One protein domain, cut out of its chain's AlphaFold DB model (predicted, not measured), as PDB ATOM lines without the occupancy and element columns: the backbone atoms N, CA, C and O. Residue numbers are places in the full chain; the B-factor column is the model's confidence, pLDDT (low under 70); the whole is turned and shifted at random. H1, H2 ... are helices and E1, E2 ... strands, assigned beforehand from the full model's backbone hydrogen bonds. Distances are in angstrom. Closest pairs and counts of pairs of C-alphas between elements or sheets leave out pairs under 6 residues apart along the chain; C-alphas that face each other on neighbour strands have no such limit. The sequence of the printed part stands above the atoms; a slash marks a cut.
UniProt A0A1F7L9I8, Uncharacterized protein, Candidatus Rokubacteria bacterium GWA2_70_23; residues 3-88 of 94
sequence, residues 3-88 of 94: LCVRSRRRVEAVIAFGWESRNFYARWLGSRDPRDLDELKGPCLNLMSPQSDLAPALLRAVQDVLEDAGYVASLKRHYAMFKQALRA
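What this domain is: This is residues 3 to 88 of the 94 residues of an uncharacterized protein of Candidatus Rokubacteria bacterium GWA2_70_23 (UniProt A0A1F7L9I8). What is the main picture? A small sheet of three strands, E1, E2 and E3, has one helix, H3, over one face, while the short helices H1 and H2 make a corner beyond the end of E2. The long helix H4 turns away from H3, and residues 77 to 88 stick out from the body. What is it made of? The printed part has 86 residues with four named helices and three named strands, along the chain E1, E2, H1, H2, E3, H3, H4; the sheet's order is E1, E2, E3, all antiparallel, and the class is mixed, helices and strands. How spread out is it? It is only just compact, close to loose, with a radius of gyration of the C-alphas of 14.4 A and spans of 35 by 30 by 25 A.

How they stand to each other: How is the sheet built? E1, residues 3 to 7, and E2, residues 10 to 18, form an antiparallel hairpin, with N 5 and O 13 at 2.8 A. E3, residues 42 to 45, is the antiparallel neighbour of E2, with N 16 and O 44 at 2.8 A. The pairing is staggered: E2 pairs with E1 over residues 10 to 15 and with E3 over residues 15 to 18. Where do the two short helices sit? H1, residues 22 to 29, is not on the sheet and touches H2, residues 34 to 39, about perpendicular at 84 degrees, the closest C-alphas being those of Arg 22 and Leu 37, 6.1 A apart. H2 only grazes the sheet, with its residues 37 to 39. What is on the sheet? H3, residues 55 to 66, is on one face at a height over the sheet of 8.3 A, making two layers, a helix on one face of a sheet; its closest C-alphas to E2 are Ala 55 and Ala 13, 5.0 A apart. It lies over E2 and only just over E3, with 3 of its C-alphas there, and runs slantwise to the strands, at 37 degrees to E2 on the local plane. And the last helix? H4, residues 69 to 87, is close to but not clearly touching H3, about perpendicular at 84 degrees, with the C-alphas of Leu 66 and Val 72 the closest, 6.1 A apart; it is not on the sheet. In H1, H2, H3 and H4 every O i to N i+4 pair is within hydrogen-bond range.

Where its parts are: Where do the strands run? E1, residues 3 to 7, begins at C-alpha 3 (170.422, 103.662, 179.682); E2, residues 10 to 18, is 24.1 A long, and E3 holds residues 42 to 45. Where are the helices? H1 holds residues 22 to 29 and H2 residues 34 to 39; H3, residues 55 to 66, is 16.3 A long; H4, residues 69 to 87, is 27.1 A long and ends at C-alpha 87 (154.975, 98.072, 196.083).

The domain as a whole: How large is it? The two C-alphas farthest apart are those of Asp 53 and Ala 88, 41.3 A. Are there cuts or long links? The printed part has no cut; the link from E3 to H3 is short and the other links are tight. Is confidence low anywhere? No printed residue is under 70, and the mean pLDDT of the printed part is 87.5.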
ATOM      1  N   LEU A   3     169.045 104.102 179.822       82.38
ATOM      2  CA  LEU A   3     170.422 103.662 179.682       82.38
ATOM      3  C   LEU A   3     171.303 104.907 179.546       82.38
ATOM      4  O   LEU A   3     171.111 105.713 178.639       82.38
ATOM      5  N   CYS A   4     172.253 105.072 180.461       85.19
ATOM      6  CA  CYS A   4     173.214 106.171 180.436       85.19
ATOM      7  C   CYS A   4     174.571 105.633 179.985       85.19
ATOM      8  O   CYS A   4     175.199 104.853 180.702       85.19
ATOM      9  N   VAL A   5     175.016 106.042 178.798       84.94
ATOM     10  CA  VAL A   5     176.338 105.710 178.268       84.94
ATOM     11  C   VAL A   5     177.313 106.792 178.710       84.94
ATOM     12  O   VAL A   5     177.082 107.984 178.491       84.94
ATOM     13  N   ARG A   6     178.412 106.387 179.348       87.75
ATOM     14  CA  ARG A   6     179.426 107.305 179.873       87.75
ATOM     15  C   ARG A   6     180.818 106.892 179.424       87.75
ATOM     16  O   ARG A   6     181.157 105.715 179.476       87.75
ATOM     17  N   SER A   7     181.636 107.877 179.071       86.50
ATOM     18  CA  SER A   7     183.075 107.715 178.866       86.50
ATOM     19  C   SER A   7     183.816 108.509 179.936       86.50
ATOM     20  O   SER A   7     183.630 109.721 180.084       86.50
ATOM     21  N   ARG A   8     184.635 107.821 180.739       85.06
ATOM     22  CA  ARG A   8     185.279 108.371 181.948       85.06
ATOM     23  C   ARG A   8     184.263 109.033 182.891       85.06
ATOM     24  O   ARG A   8     183.595 108.348 183.656       85.06
ATOM     25  N   ARG A   9     184.151 110.367 182.856       81.81
ATOM     26  CA  ARG A   9     183.208 111.155 183.669       81.81
ATOM     27  C   ARG A   9     182.147 111.885 182.845       81.81
ATOM     28  O   ARG A   9     181.232 112.446 183.444       81.81
ATOM     29  N   ARG A  10     182.211 111.835 181.514       85.19
ATOM     30  CA  ARG A  10     181.280 112.522 180.615       85.19
ATOM     31  C   ARG A  10     180.110 111.614 180.244       85.19
ATOM     32  O   ARG A  10     180.285 110.408 180.078       85.19
ATOM     33  N   VAL A  11     178.914 112.192 180.176       87.25
ATOM     34  CA  VAL A  11     177.736 111.532 179.603       87.25
ATOM     35  C   VAL A  11     177.849 111.646 178.089       87.25
ATOM     36  O   VAL A  11     177.982 112.749 177.568       87.25
ATOM     37  N   GLU A  12     177.856 110.501 177.416       89.31
ATOM     38  CA  GLU A  12     177.953 110.412 175.957       89.31
ATOM     39  C   GLU A  12     176.569 110.287 175.327       89.31
ATOM     40  O   GLU A  12     176.287 110.935 174.325       89.31
ATOM     41  N   ALA A  13     175.685 109.502 175.947       89.81
ATOM     42  CA  ALA A  13     174.291 109.451 175.551       89.81
ATOM     43  C   ALA A  13     173.382 109.056 176.709       89.81
ATOM     44  O   ALA A  13     173.745 108.237 177.557       89.81
ATOM     45  N   VAL A  14     172.163 109.588 176.704       89.00
ATOM     46  CA  VAL A  14     171.065 109.066 177.525       89.00
ATOM     47  C   VAL A  14     169.989 108.551 176.587       89.00
ATOM     48  O   VAL A  14     169.413 109.321 175.819       89.00
ATOM     49  N   ILE A  15     169.741 107.248 176.654       89.94
ATOM     50  CA  ILE A  15     168.798 106.535 175.796       89.94
ATOM     51  C   ILE A  15     167.632 106.070 176.662       89.94
ATOM     52  O   ILE A  15     167.813 105.352 177.648       89.94
ATOM     53  N   ALA A  16     166.425 106.496 176.315       89.00
ATOM     54  CA  ALA A  16     165.198 105.977 176.888       89.00
ATOM     55  C   ALA A  16     164.760 104.747 176.088       89.00
ATOM     56  O   ALA A  16     164.782 104.767 174.868       89.00
ATOM     57  N   PHE A  17     164.357 103.679 176.770       89.81
ATOM     58  CA  PHE A  17     163.732 102.511 176.158       89.81
ATOM     59  C   PHE A  17     162.358 102.279 176.781       89.81
ATOM     60  O   PHE A  17     162.250 101.975 177.981       89.81
ATOM     61  N   GLY A  18     161.313 102.452 175.972       89.56
ATOM     62  CA  GLY A  18     159.927 102.225 176.359       89.56
ATOM     63  C   GLY A  18     159.298 101.024 175.655       89.56
ATOM     64  O   GLY A  18     159.485 100.809 174.464       89.56
ATOM     65  N   TRP A  19     158.538 100.217 176.391       90.06
ATOM     66  CA  TRP A  19     157.873  99.014 175.865       90.06
ATOM     67  C   TRP A  19     156.447  98.833 176.389       90.06
ATOM     68  O   TRP A  19     155.817  97.810 176.113       90.06
ATOM     69  N   GLU A  20     155.945  99.779 177.183       89.31
ATOM     70  CA  GLU A  20     154.599  99.704 177.744       89.31
ATOM     71  C   GLU A  20     153.540 100.042 176.672       89.31
ATOM     72  O   GLU A  20     153.837 100.464 175.548       89.31
ATOM     73  N   SER A  21     152.269  99.801 176.991       87.44
ATOM     74  CA  SER A  21     151.166 100.089 176.066       87.44
ATOM     75  C   SER A  21     150.959 101.597 175.865       87.44
ATOM     76  O   SER A  21     151.242 102.399 176.754       87.44
ATOM     77  N   ARG A  22     150.367 101.996 174.729       84.88
ATOM     78  CA  ARG A  22     149.971 103.399 174.490       84.88
ATOM     79  C   ARG A  22     149.055 103.930 175.593       84.88
ATOM     80  O   ARG A  22     149.236 105.053 176.038       84.88
ATOM     81  N   ASN A  23     148.136 103.105 176.100       86.75
ATOM     82  CA  ASN A  23     147.257 103.478 177.214       86.75
ATOM     83  C   ASN A  23     148.026 103.777 178.505       86.75
ATOM     84  O   ASN A  23     147.638 104.674 179.253       86.75
ATOM     85  N   PHE A  24     149.105 103.038 178.777       88.12
ATOM     86  CA  PHE A  24     149.975 103.330 179.911       88.12
ATOM     87  C   PHE A  24     150.643 104.696 179.737       88.12
ATOM     88  O   PHE A  24     150.536 105.536 180.628       88.12
ATOM     89  N   TYR A  25     151.264 104.939 178.579       85.88
ATOM     90  CA  TYR A  25     151.938 106.210 178.308       85.88
ATOM     91  C   TYR A  25     150.972 107.391 178.275       85.88
ATOM     92  O   TYR A  25     151.286 108.422 178.852       85.88
ATOM     93  N   ALA A  26     149.765 107.220 177.738       87.62
ATOM     94  CA  ALA A  26     148.754 108.270 177.734       87.62
ATOM     95  C   ALA A  26     148.325 108.674 179.147       87.62
ATOM     96  O   ALA A  26     148.155 109.852 179.448       87.62
ATOM     97  N   ARG A  27     148.183 107.694 180.048       88.19
ATOM     98  CA  ARG A  27     147.884 107.958 181.460       88.19
ATOM     99  C   ARG A  27     149.059 108.582 182.204       88.19
ATOM    100  O   ARG A  27     148.830 109.384 183.099       88.19
ATOM    101  N   TRP A  28     150.282 108.168 181.887       86.00
ATOM    102  CA  TRP A  28     151.492 108.649 182.549       86.00
ATOM    103  C   TRP A  28     151.879 110.066 182.105       86.00
ATOM    104  O   TRP A  28     152.187 110.895 182.951       86.00
ATOM    105  N   LEU A  29     151.820 110.342 180.800       84.06
ATOM    106  CA  LEU A  29     152.139 111.639 180.199       84.06
ATOM    107  C   LEU A  29     150.997 112.654 180.372       84.06
ATOM    108  O   LEU A  29     151.235 113.855 180.375       84.06
ATOM    109  N   GLY A  30     149.749 112.183 180.476       85.81
ATOM    110  CA  GLY A  30     148.561 113.043 180.464       85.81
ATOM    111  C   GLY A  30     148.185 113.564 179.069       85.81
ATOM    112  O   GLY A  30     147.212 114.303 178.945       85.81
ATOM    113  N   SER A  31     148.911 113.156 178.022       81.44
ATOM    114  CA  SER A  31     148.636 113.461 176.612       81.44
ATOM    115  C   SER A  31     148.147 112.211 175.878       81.44
ATOM    116  O   SER A  31     148.538 111.088 176.196       81.44
ATOM    117  N   ARG A  32     147.273 112.399 174.889       82.94
ATOM    118  CA  ARG A  32     146.820 111.346 173.966       82.94
ATOM    119  C   ARG A  32     147.291 111.587 172.530       82.94
ATOM    120  O   ARG A  32     146.809 110.883 171.646       82.94
ATOM    121  N   ASP A  33     148.182 112.557 172.294       85.50
ATOM    122  CA  ASP A  33     148.740 112.783 170.956       85.50
ATOM    123  C   ASP A  33     149.494 111.513 170.514       85.50
ATOM    124  O   ASP A  33     150.430 111.085 171.196       85.50
ATOM    125  N   PRO A  34     149.086 110.867 169.407       80.44
ATOM    126  CA  PRO A  34     149.737 109.658 168.924       80.44
ATOM    127  C   PRO A  34     151.235 109.835 168.662       80.44
ATOM    128  O   PRO A  34     151.979 108.879 168.852       80.44
ATOM    129  N   ARG A  35     151.679 111.040 168.272       81.38
ATOM    130  CA  ARG A  35     153.091 111.329 167.979       81.38
ATOM    131  C   ARG A  35     153.939 111.235 169.241       81.38
ATOM    132  O   ARG A  35     154.894 110.465 169.266       81.38
ATOM    133  N   ASP A  36     153.509 111.898 170.314       76.69
ATOM    134  CA  ASP A  36     154.171 111.826 171.621       76.69
ATOM    135  C   ASP A  36     154.214 110.381 172.143       76.69
ATOM    136  O   ASP A  36     155.204 109.927 172.712       76.69
ATOM    137  N   LEU A  37     153.124 109.625 171.960       78.81
ATOM    138  CA  LEU A  37     153.030 108.244 172.443       78.81
ATOM    139  C   LEU A  37     153.899 107.271 171.645       78.81
ATOM    140  O   LEU A  37     154.379 106.287 172.216       78.81
ATOM    141  N   ASP A  38     154.071 107.513 170.349       78.56
ATOM    142  CA  ASP A  38     154.907 106.685 169.486       78.56
ATOM    143  C   ASP A  38     156.398 106.972 169.720       78.56
ATOM    144  O   ASP A  38     157.180 106.024 169.766       78.56
ATOM    145  N   GLU A  39     156.783 108.220 170.010       78.75
ATOM    146  CA  GLU A  39     158.156 108.581 170.413       78.75
ATOM    147  C   GLU A  39     158.593 107.938 171.742       78.75
ATOM    148  O   GLU A  39     159.781 107.701 171.979       78.75
ATOM    149  N   LEU A  40     157.634 107.614 172.614       79.00
ATOM    150  CA  LEU A  40     157.885 106.942 173.890       79.00
ATOM    151  C   LEU A  40     158.056 105.423 173.760       79.00
ATOM    152  O   LEU A  40     158.438 104.772 174.740       79.00
ATOM    153  N   LYS A  41     157.761 104.835 172.594       83.94
ATOM    154  CA  LYS A  41     157.916 103.397 172.354       83.94
ATOM    155  C   LYS A  41     159.198 103.118 171.577       83.94
ATOM    156  O   LYS A  41     159.443 103.665 170.513       83.94
ATOM    157  N   GLY A  42     159.967 102.160 172.078       86.75
ATOM    158  CA  GLY A  42     161.267 101.801 171.532       86.75
ATOM    159  C   GLY A  42     162.411 102.604 172.154       86.75
ATOM    160  O   GLY A  42     162.209 103.324 173.138       86.75
ATOM    161  N   PRO A  43     163.641 102.378 171.671       88.88
ATOM    162  CA  PRO A  43     164.812 103.137 172.077       88.88
ATOM    163  C   PRO A  43     164.829 104.505 171.386       88.88
ATOM    164  O   PRO A  43     164.810 104.589 170.159       88.88
ATOM    165  N   CYS A  44     164.922 105.575 172.166       88.38
ATOM    166  CA  CYS A  44     165.060 106.943 171.676       88.38
ATOM    167  C   CYS A  44     166.080 107.722 172.513       88.38
ATOM    168  O   CYS A  44     166.350 107.396 173.672       88.38
ATOM    169  N   LEU A  45     166.687 108.755 171.926       86.56
ATOM    170  CA  LEU A  45     167.542 109.664 172.684       86.56
ATOM    171  C   LEU A  45     166.675 110.524 173.597       86.56
ATOM    172  O   LEU A  45     165.681 111.104 173.166       86.56
ATOM    173  N   ASN A  46     167.075 110.647 174.857       83.62
ATOM    174  CA  ASN A  46     166.440 111.592 175.757       83.62
ATOM    175  C   ASN A  46     166.897 113.009 175.389       83.62
ATOM    176  O   ASN A  46     168.001 113.417 175.762       83.62
ATOM    177  N   LEU A  47     166.058 113.742 174.655       74.88
ATOM    178  CA  LEU A  47     166.353 115.092 174.154       74.88
ATOM    179  C   LEU A  47     166.691 116.085 175.274       74.88
ATOM    180  O   LEU A  47     167.466 117.011 175.067       74.88
ATOM    181  N   MET A  48     166.163 115.860 176.479       79.81
ATOM    182  CA  MET A  48     166.399 116.722 177.643       79.81
ATOM    183  C   MET A  48     167.705 116.406 178.392       79.81
ATOM    184  O   MET A  48     167.980 117.002 179.431       79.81
ATOM    185  N   SER A  49     168.497 115.439 177.922       81.06
ATOM    186  CA  SER A  49     169.785 115.072 178.520       81.06
ATOM    187  C   SER A  49     170.966 115.524 177.662       81.06
ATOM    188  O   SER A  49     170.824 115.624 176.447       81.06
ATOM    189  N   PRO A  50     172.157 115.728 178.258       81.25
ATOM    190  CA  PRO A  50     173.378 115.936 177.491       81.25
ATOM    191  C   PRO A  50     173.630 114.769 176.526       81.25
ATOM    192  O   PRO A  50     173.595 113.606 176.937       81.25
ATOM    193  N   GLN A  51     173.902 115.093 175.265       84.31
ATOM    194  CA  GLN A  51     174.264 114.143 174.213       84.31
ATOM    195  C   GLN A  51     175.609 114.561 173.617       84.31
ATOM    196  O   GLN A  51     175.902 115.755 173.510       84.31
ATOM    197  N   SER A  52     176.435 113.592 173.242       89.12
ATOM    198  CA  SER A  52     177.632 113.837 172.442       89.12
ATOM    199  C   SER A  52     177.389 113.549 170.967       89.12
ATOM    200  O   SER A  52     176.373 112.966 170.595       89.12
ATOM    201  N   ASP A  53     178.368 113.878 170.127       90.31
ATOM    202  CA  ASP A  53     178.342 113.551 168.697       90.31
ATOM    203  C   ASP A  53     178.275 112.034 168.437       90.31
ATOM    204  O   ASP A  53     177.886 111.594 167.357       90.31
ATOM    205  N   LEU A  54     178.607 111.210 169.442       90.00
ATOM    206  CA  LEU A  54     178.497 109.753 169.373       90.00
ATOM    207  C   LEU A  54     177.076 109.248 169.650       90.00
ATOM    208  O   LEU A  54     176.789 108.086 169.362       90.00
ATOM    209  N   ALA A  55     176.181 110.080 170.192       89.75
ATOM    210  CA  ALA A  55     174.850 109.656 170.619       89.75
ATOM    211  C   ALA A  55     174.035 108.938 169.524       89.75
ATOM    212  O   ALA A  55     173.457 107.893 169.831       89.75
ATOM    213  N   PRO A  56     174.028 109.377 168.247       91.00
ATOM    214  CA  PRO A  56     173.330 108.646 167.188       91.00
ATOM    215  C   PRO A  56     173.919 107.256 166.918       91.00
ATOM    216  O   PRO A  56     173.180 106.305 166.676       91.00
ATOM    217  N   ALA A  57     175.247 107.111 166.974       92.38
ATOM    218  CA  ALA A  57     175.909 105.820 166.783       92.38
ATOM    219  C   ALA A  57     175.653 104.877 167.969       92.38
ATOM    220  O   ALA A  57     175.401 103.690 167.775       92.38
ATOM    221  N   LEU A  58     175.652 105.418 169.189       91.50
ATOM    222  CA  LEU A  58     175.322 104.679 170.406       91.50
ATOM    223  C   LEU A  58     173.859 104.227 170.424       91.50
ATOM    224  O   LEU A  58     173.581 103.108 170.848       91.50
ATOM    225  N   LEU A  59     172.930 105.055 169.934       91.88
ATOM    226  CA  LEU A  59     171.531 104.658 169.779       91.88
ATOM    227  C   LEU A  59     171.397 103.452 168.846       91.88
ATOM    228  O   LEU A  59     170.692 102.512 169.200       91.88
ATOM    229  N   ARG A  60     172.094 103.453 167.700       93.19
ATOM    230  CA  ARG A  60     172.087 102.315 166.765       93.19
ATOM    231  C   ARG A  60     172.617 101.038 167.411       93.19
ATOM    232  O   ARG A  60     171.934 100.028 167.386       93.19
ATOM    233  N   ALA A  61     173.750 101.110 168.107       92.19
ATOM    234  CA  ALA A  61     174.284  99.949 168.821       92.19
ATOM    235  C   ALA A  61     173.298  99.391 169.867       92.19
ATOM    236  O   ALA A  61     173.203  98.184 170.073       92.19
ATOM    237  N   VAL A  62     172.543 100.265 170.540       91.50
ATOM    238  CA  VAL A  62     171.497  99.840 171.480       91.50
ATOM    239  C   VAL A  62     170.295  99.242 170.755       91.50
ATOM    240  O   VAL A  62     169.724  98.282 171.263       91.50
ATOM    241  N   GLN A  63     169.912  99.773 169.592       92.25
ATOM    242  CA  GLN A  63     168.868  99.183 168.749       92.25
ATOM    243  C   GLN A  63     169.230  97.749 168.360       92.25
ATOM    244  O   GLN A  63     168.419  96.867 168.623       92.25
ATOM    245  N   ASP A  64     170.457  97.512 167.888       93.06
ATOM    246  CA  ASP A  64     170.945  96.180 167.498       93.06
ATOM    247  C   ASP A  64     170.846  95.175 168.661       93.06
ATOM    248  O   ASP A  64     170.352  94.060 168.515       93.06
ATOM    249  N   VAL A  65     171.249  95.581 169.871       90.94
ATOM    250  CA  VAL A  65     171.158  94.724 171.070       90.94
ATOM    251  C   VAL A  65     169.703  94.448 171.475       90.94
ATOM    252  O   VAL A  65     169.398  93.394 172.033       90.94
ATOM    253  N   LEU A  66     168.792  95.390 171.228       91.12
ATOM    254  CA  LEU A  66     167.373  95.247 171.558       91.12
ATOM    255  C   LEU A  66     166.593  94.400 170.538       91.12
ATOM    256  O   LEU A  66     165.429  94.092 170.805       91.12
ATOM    257  N   GLU A  67     167.205  93.986 169.426       92.31
ATOM    258  CA  GLU A  67     166.626  92.984 168.520       92.31
ATOM    259  C   GLU A  67     166.589  91.584 169.158       92.31
ATOM    260  O   GLU A  67     165.715  90.774 168.837       92.31
ATOM    261  N   ASP A  68     167.474  91.306 170.123       94.38
ATOM    262  CA  ASP A  68     167.452  90.063 170.892       94.38
ATOM    263  C   ASP A  68     166.238  90.028 171.840       94.38
ATOM    264  O   ASP A  68     166.199  90.635 172.920       94.38
ATOM    265  N   ALA A  69     165.231  89.243 171.449       92.44
ATOM    266  CA  ALA A  69     164.012  89.044 172.222       92.44
ATOM    267  C   ALA A  69     164.268  88.461 173.627       92.44
ATOM    268  O   ALA A  69     163.533  88.787 174.567       92.44
ATOM    269  N   GLY A  70     165.300  87.628 173.799       94.94
ATOM    270  CA  GLY A  70     165.707  87.072 175.088       94.94
ATOM    271  C   GLY A  70     166.287  88.143 176.009       94.94
ATOM    272  O   GLY A  70     165.911  88.227 177.187       94.94
ATOM    273  N   TYR A  71     167.121  89.028 175.462       92.00
ATOM    274  CA  TYR A  71     167.632  90.182 176.199       92.00
ATOM    275  C   TYR A  71     166.501  91.134 176.614       92.00
ATOM    276  O   TYR A  71     166.380  91.489 177.793       92.00
ATOM    277  N   VAL A  72     165.588  91.465 175.694       92.31
ATOM    278  CA  VAL A  72     164.407  92.293 175.992       92.31
ATOM    279  C   VAL A  72     163.522  91.655 177.068       92.31
ATOM    280  O   VAL A  72     163.039  92.354 177.966       92.31
ATOM    281  N   ALA A  73     163.312  90.337 177.026       93.50
ATOM    282  CA  ALA A  73     162.544  89.624 178.046       93.50
ATOM    283  C   ALA A  73     163.207  89.727 179.430       93.50
ATOM    284  O   ALA A  73     162.530  89.999 180.427       93.50
ATOM    285  N   SER A  74     164.534  89.588 179.489       93.00
ATOM    286  CA  SER A  74     165.311  89.773 180.715       93.00
ATOM    287  C   SER A  74     165.169  91.196 181.268       93.00
ATOM    288  O   SER A  74     164.876  91.367 182.454       93.00
ATOM    289  N   LEU A  75     165.278  92.231 180.425       91.38
ATOM    290  CA  LEU A  75     165.070  93.628 180.831       91.38
ATOM    291  C   LEU A  75     163.670  93.861 181.417       91.38
ATOM    292  O   LEU A  75     163.528  94.442 182.499       91.38
ATOM    293  N   LYS A  76     162.629  93.363 180.740       91.62
ATOM    294  CA  LYS A  76     161.238  93.461 181.209       91.62
ATOM    295  C   LYS A  76     161.044  92.762 182.555       91.62
ATOM    296  O   LYS A  76     160.375  93.314 183.432       91.62
ATOM    297  N   ARG A  77     161.659  91.589 182.748       93.50
ATOM    298  CA  ARG A  77     161.629  90.849 184.017       93.50
ATOM    299  C   ARG A  77     162.268  91.652 185.149       93.50
ATOM    300  O   ARG A  77     161.641  91.813 186.193       93.50
ATOM    301  N   HIS A  78     163.464  92.202 184.941       91.19
ATOM    302  CA  HIS A  78     164.132  93.033 185.949       91.19
ATOM    303  C   HIS A  78     163.307  94.279 186.304       91.19
ATOM    304  O   HIS A  78     163.158  94.613 187.478       91.19
ATOM    305  N   TYR A  79     162.694  94.930 185.314       90.25
ATOM    306  CA  TYR A  79     161.799  96.055 185.570       90.25
ATOM    307  C   TYR A  79     160.552  95.653 186.371       90.25
ATOM    308  O   TYR A  79     160.119  96.391 187.257       90.25
ATOM    309  N   ALA A  80     159.975  94.479 186.102       90.38
ATOM    310  CA  ALA A  80     158.856  93.957 186.883       90.38
ATOM    311  C   ALA A  80     159.253  93.701 188.346       90.38
ATOM    312  O   ALA A  80     158.516  94.108 189.244       90.38
ATOM    313  N   MET A  81     160.430  93.113 188.588       92.00
ATOM    314  CA  MET A  81     160.982  92.922 189.938       92.00
ATOM    315  C   MET A  81     161.154  94.260 190.668       92.00
ATOM    316  O   MET A  81     160.741  94.399 191.816       92.00
ATOM    317  N   PHE A  82     161.675  95.279 189.982       89.75
ATOM    318  CA  PHE A  82     161.783  96.627 190.540       89.75
ATOM    319  C   PHE A  82     160.410  97.224 190.898       89.75
ATOM    320  O   PHE A  82     160.217  97.717 192.008       89.75
ATOM    321  N   LYS A  83     159.414  97.125 190.000       87.12
ATOM    322  CA  LYS A  83     158.035  97.577 190.277       87.12
ATOM    323  C   LYS A  83     157.414  96.848 191.473       87.12
ATOM    324  O   LYS A  83     156.648  97.460 192.213       87.12
ATOM    325  N   GLN A  84     157.713  95.562 191.659       90.69
ATOM    326  CA  GLN A  84     157.260  94.796 192.823       90.69
ATOM    327  C   GLN A  84     157.925  95.289 194.111       90.69
ATOM    328  O   GLN A  84     157.224  95.517 195.091       90.69
ATOM    329  N   ALA A  85     159.238  95.533 194.091       90.00
ATOM    330  CA  ALA A  85     159.966  96.062 195.243       90.00
ATOM    331  C   ALA A  85     159.428  97.429 195.704       90.00
ATOM    332  O   ALA A  85     159.300  97.655 196.900       90.00
ATOM    333  N   LEU A  86     159.030  98.307 194.774       87.38
ATOM    334  CA  LEU A  86     158.398  99.594 195.110       87.38
ATOM    335  C   LEU A  86     157.012  99.458 195.763       87.38
ATOM    336  O   LEU A  86     156.564 100.377 196.441       87.38
ATOM    337  N   ARG A  87     156.307  98.346 195.518       84.62
ATOM    338  CA  ARG A  87     154.975  98.072 196.083       84.62
ATOM    339  C   ARG A  87     155.041  97.315 197.405       84.62
ATOM    340  O   ARG A  87     154.054  97.307 198.136       84.62
ATOM    341  N   ALA A  88     156.163  96.660 197.694       76.25
ATOM    342  CA  ALA A  88     156.367  96.023 198.981       76.25
ATOM    343  C   ALA A  88     156.431  97.117 200.062       76.25
ATOM    344  O   ALA A  88     157.162  98.097 199.886       76.25
TER     345      ALA A  88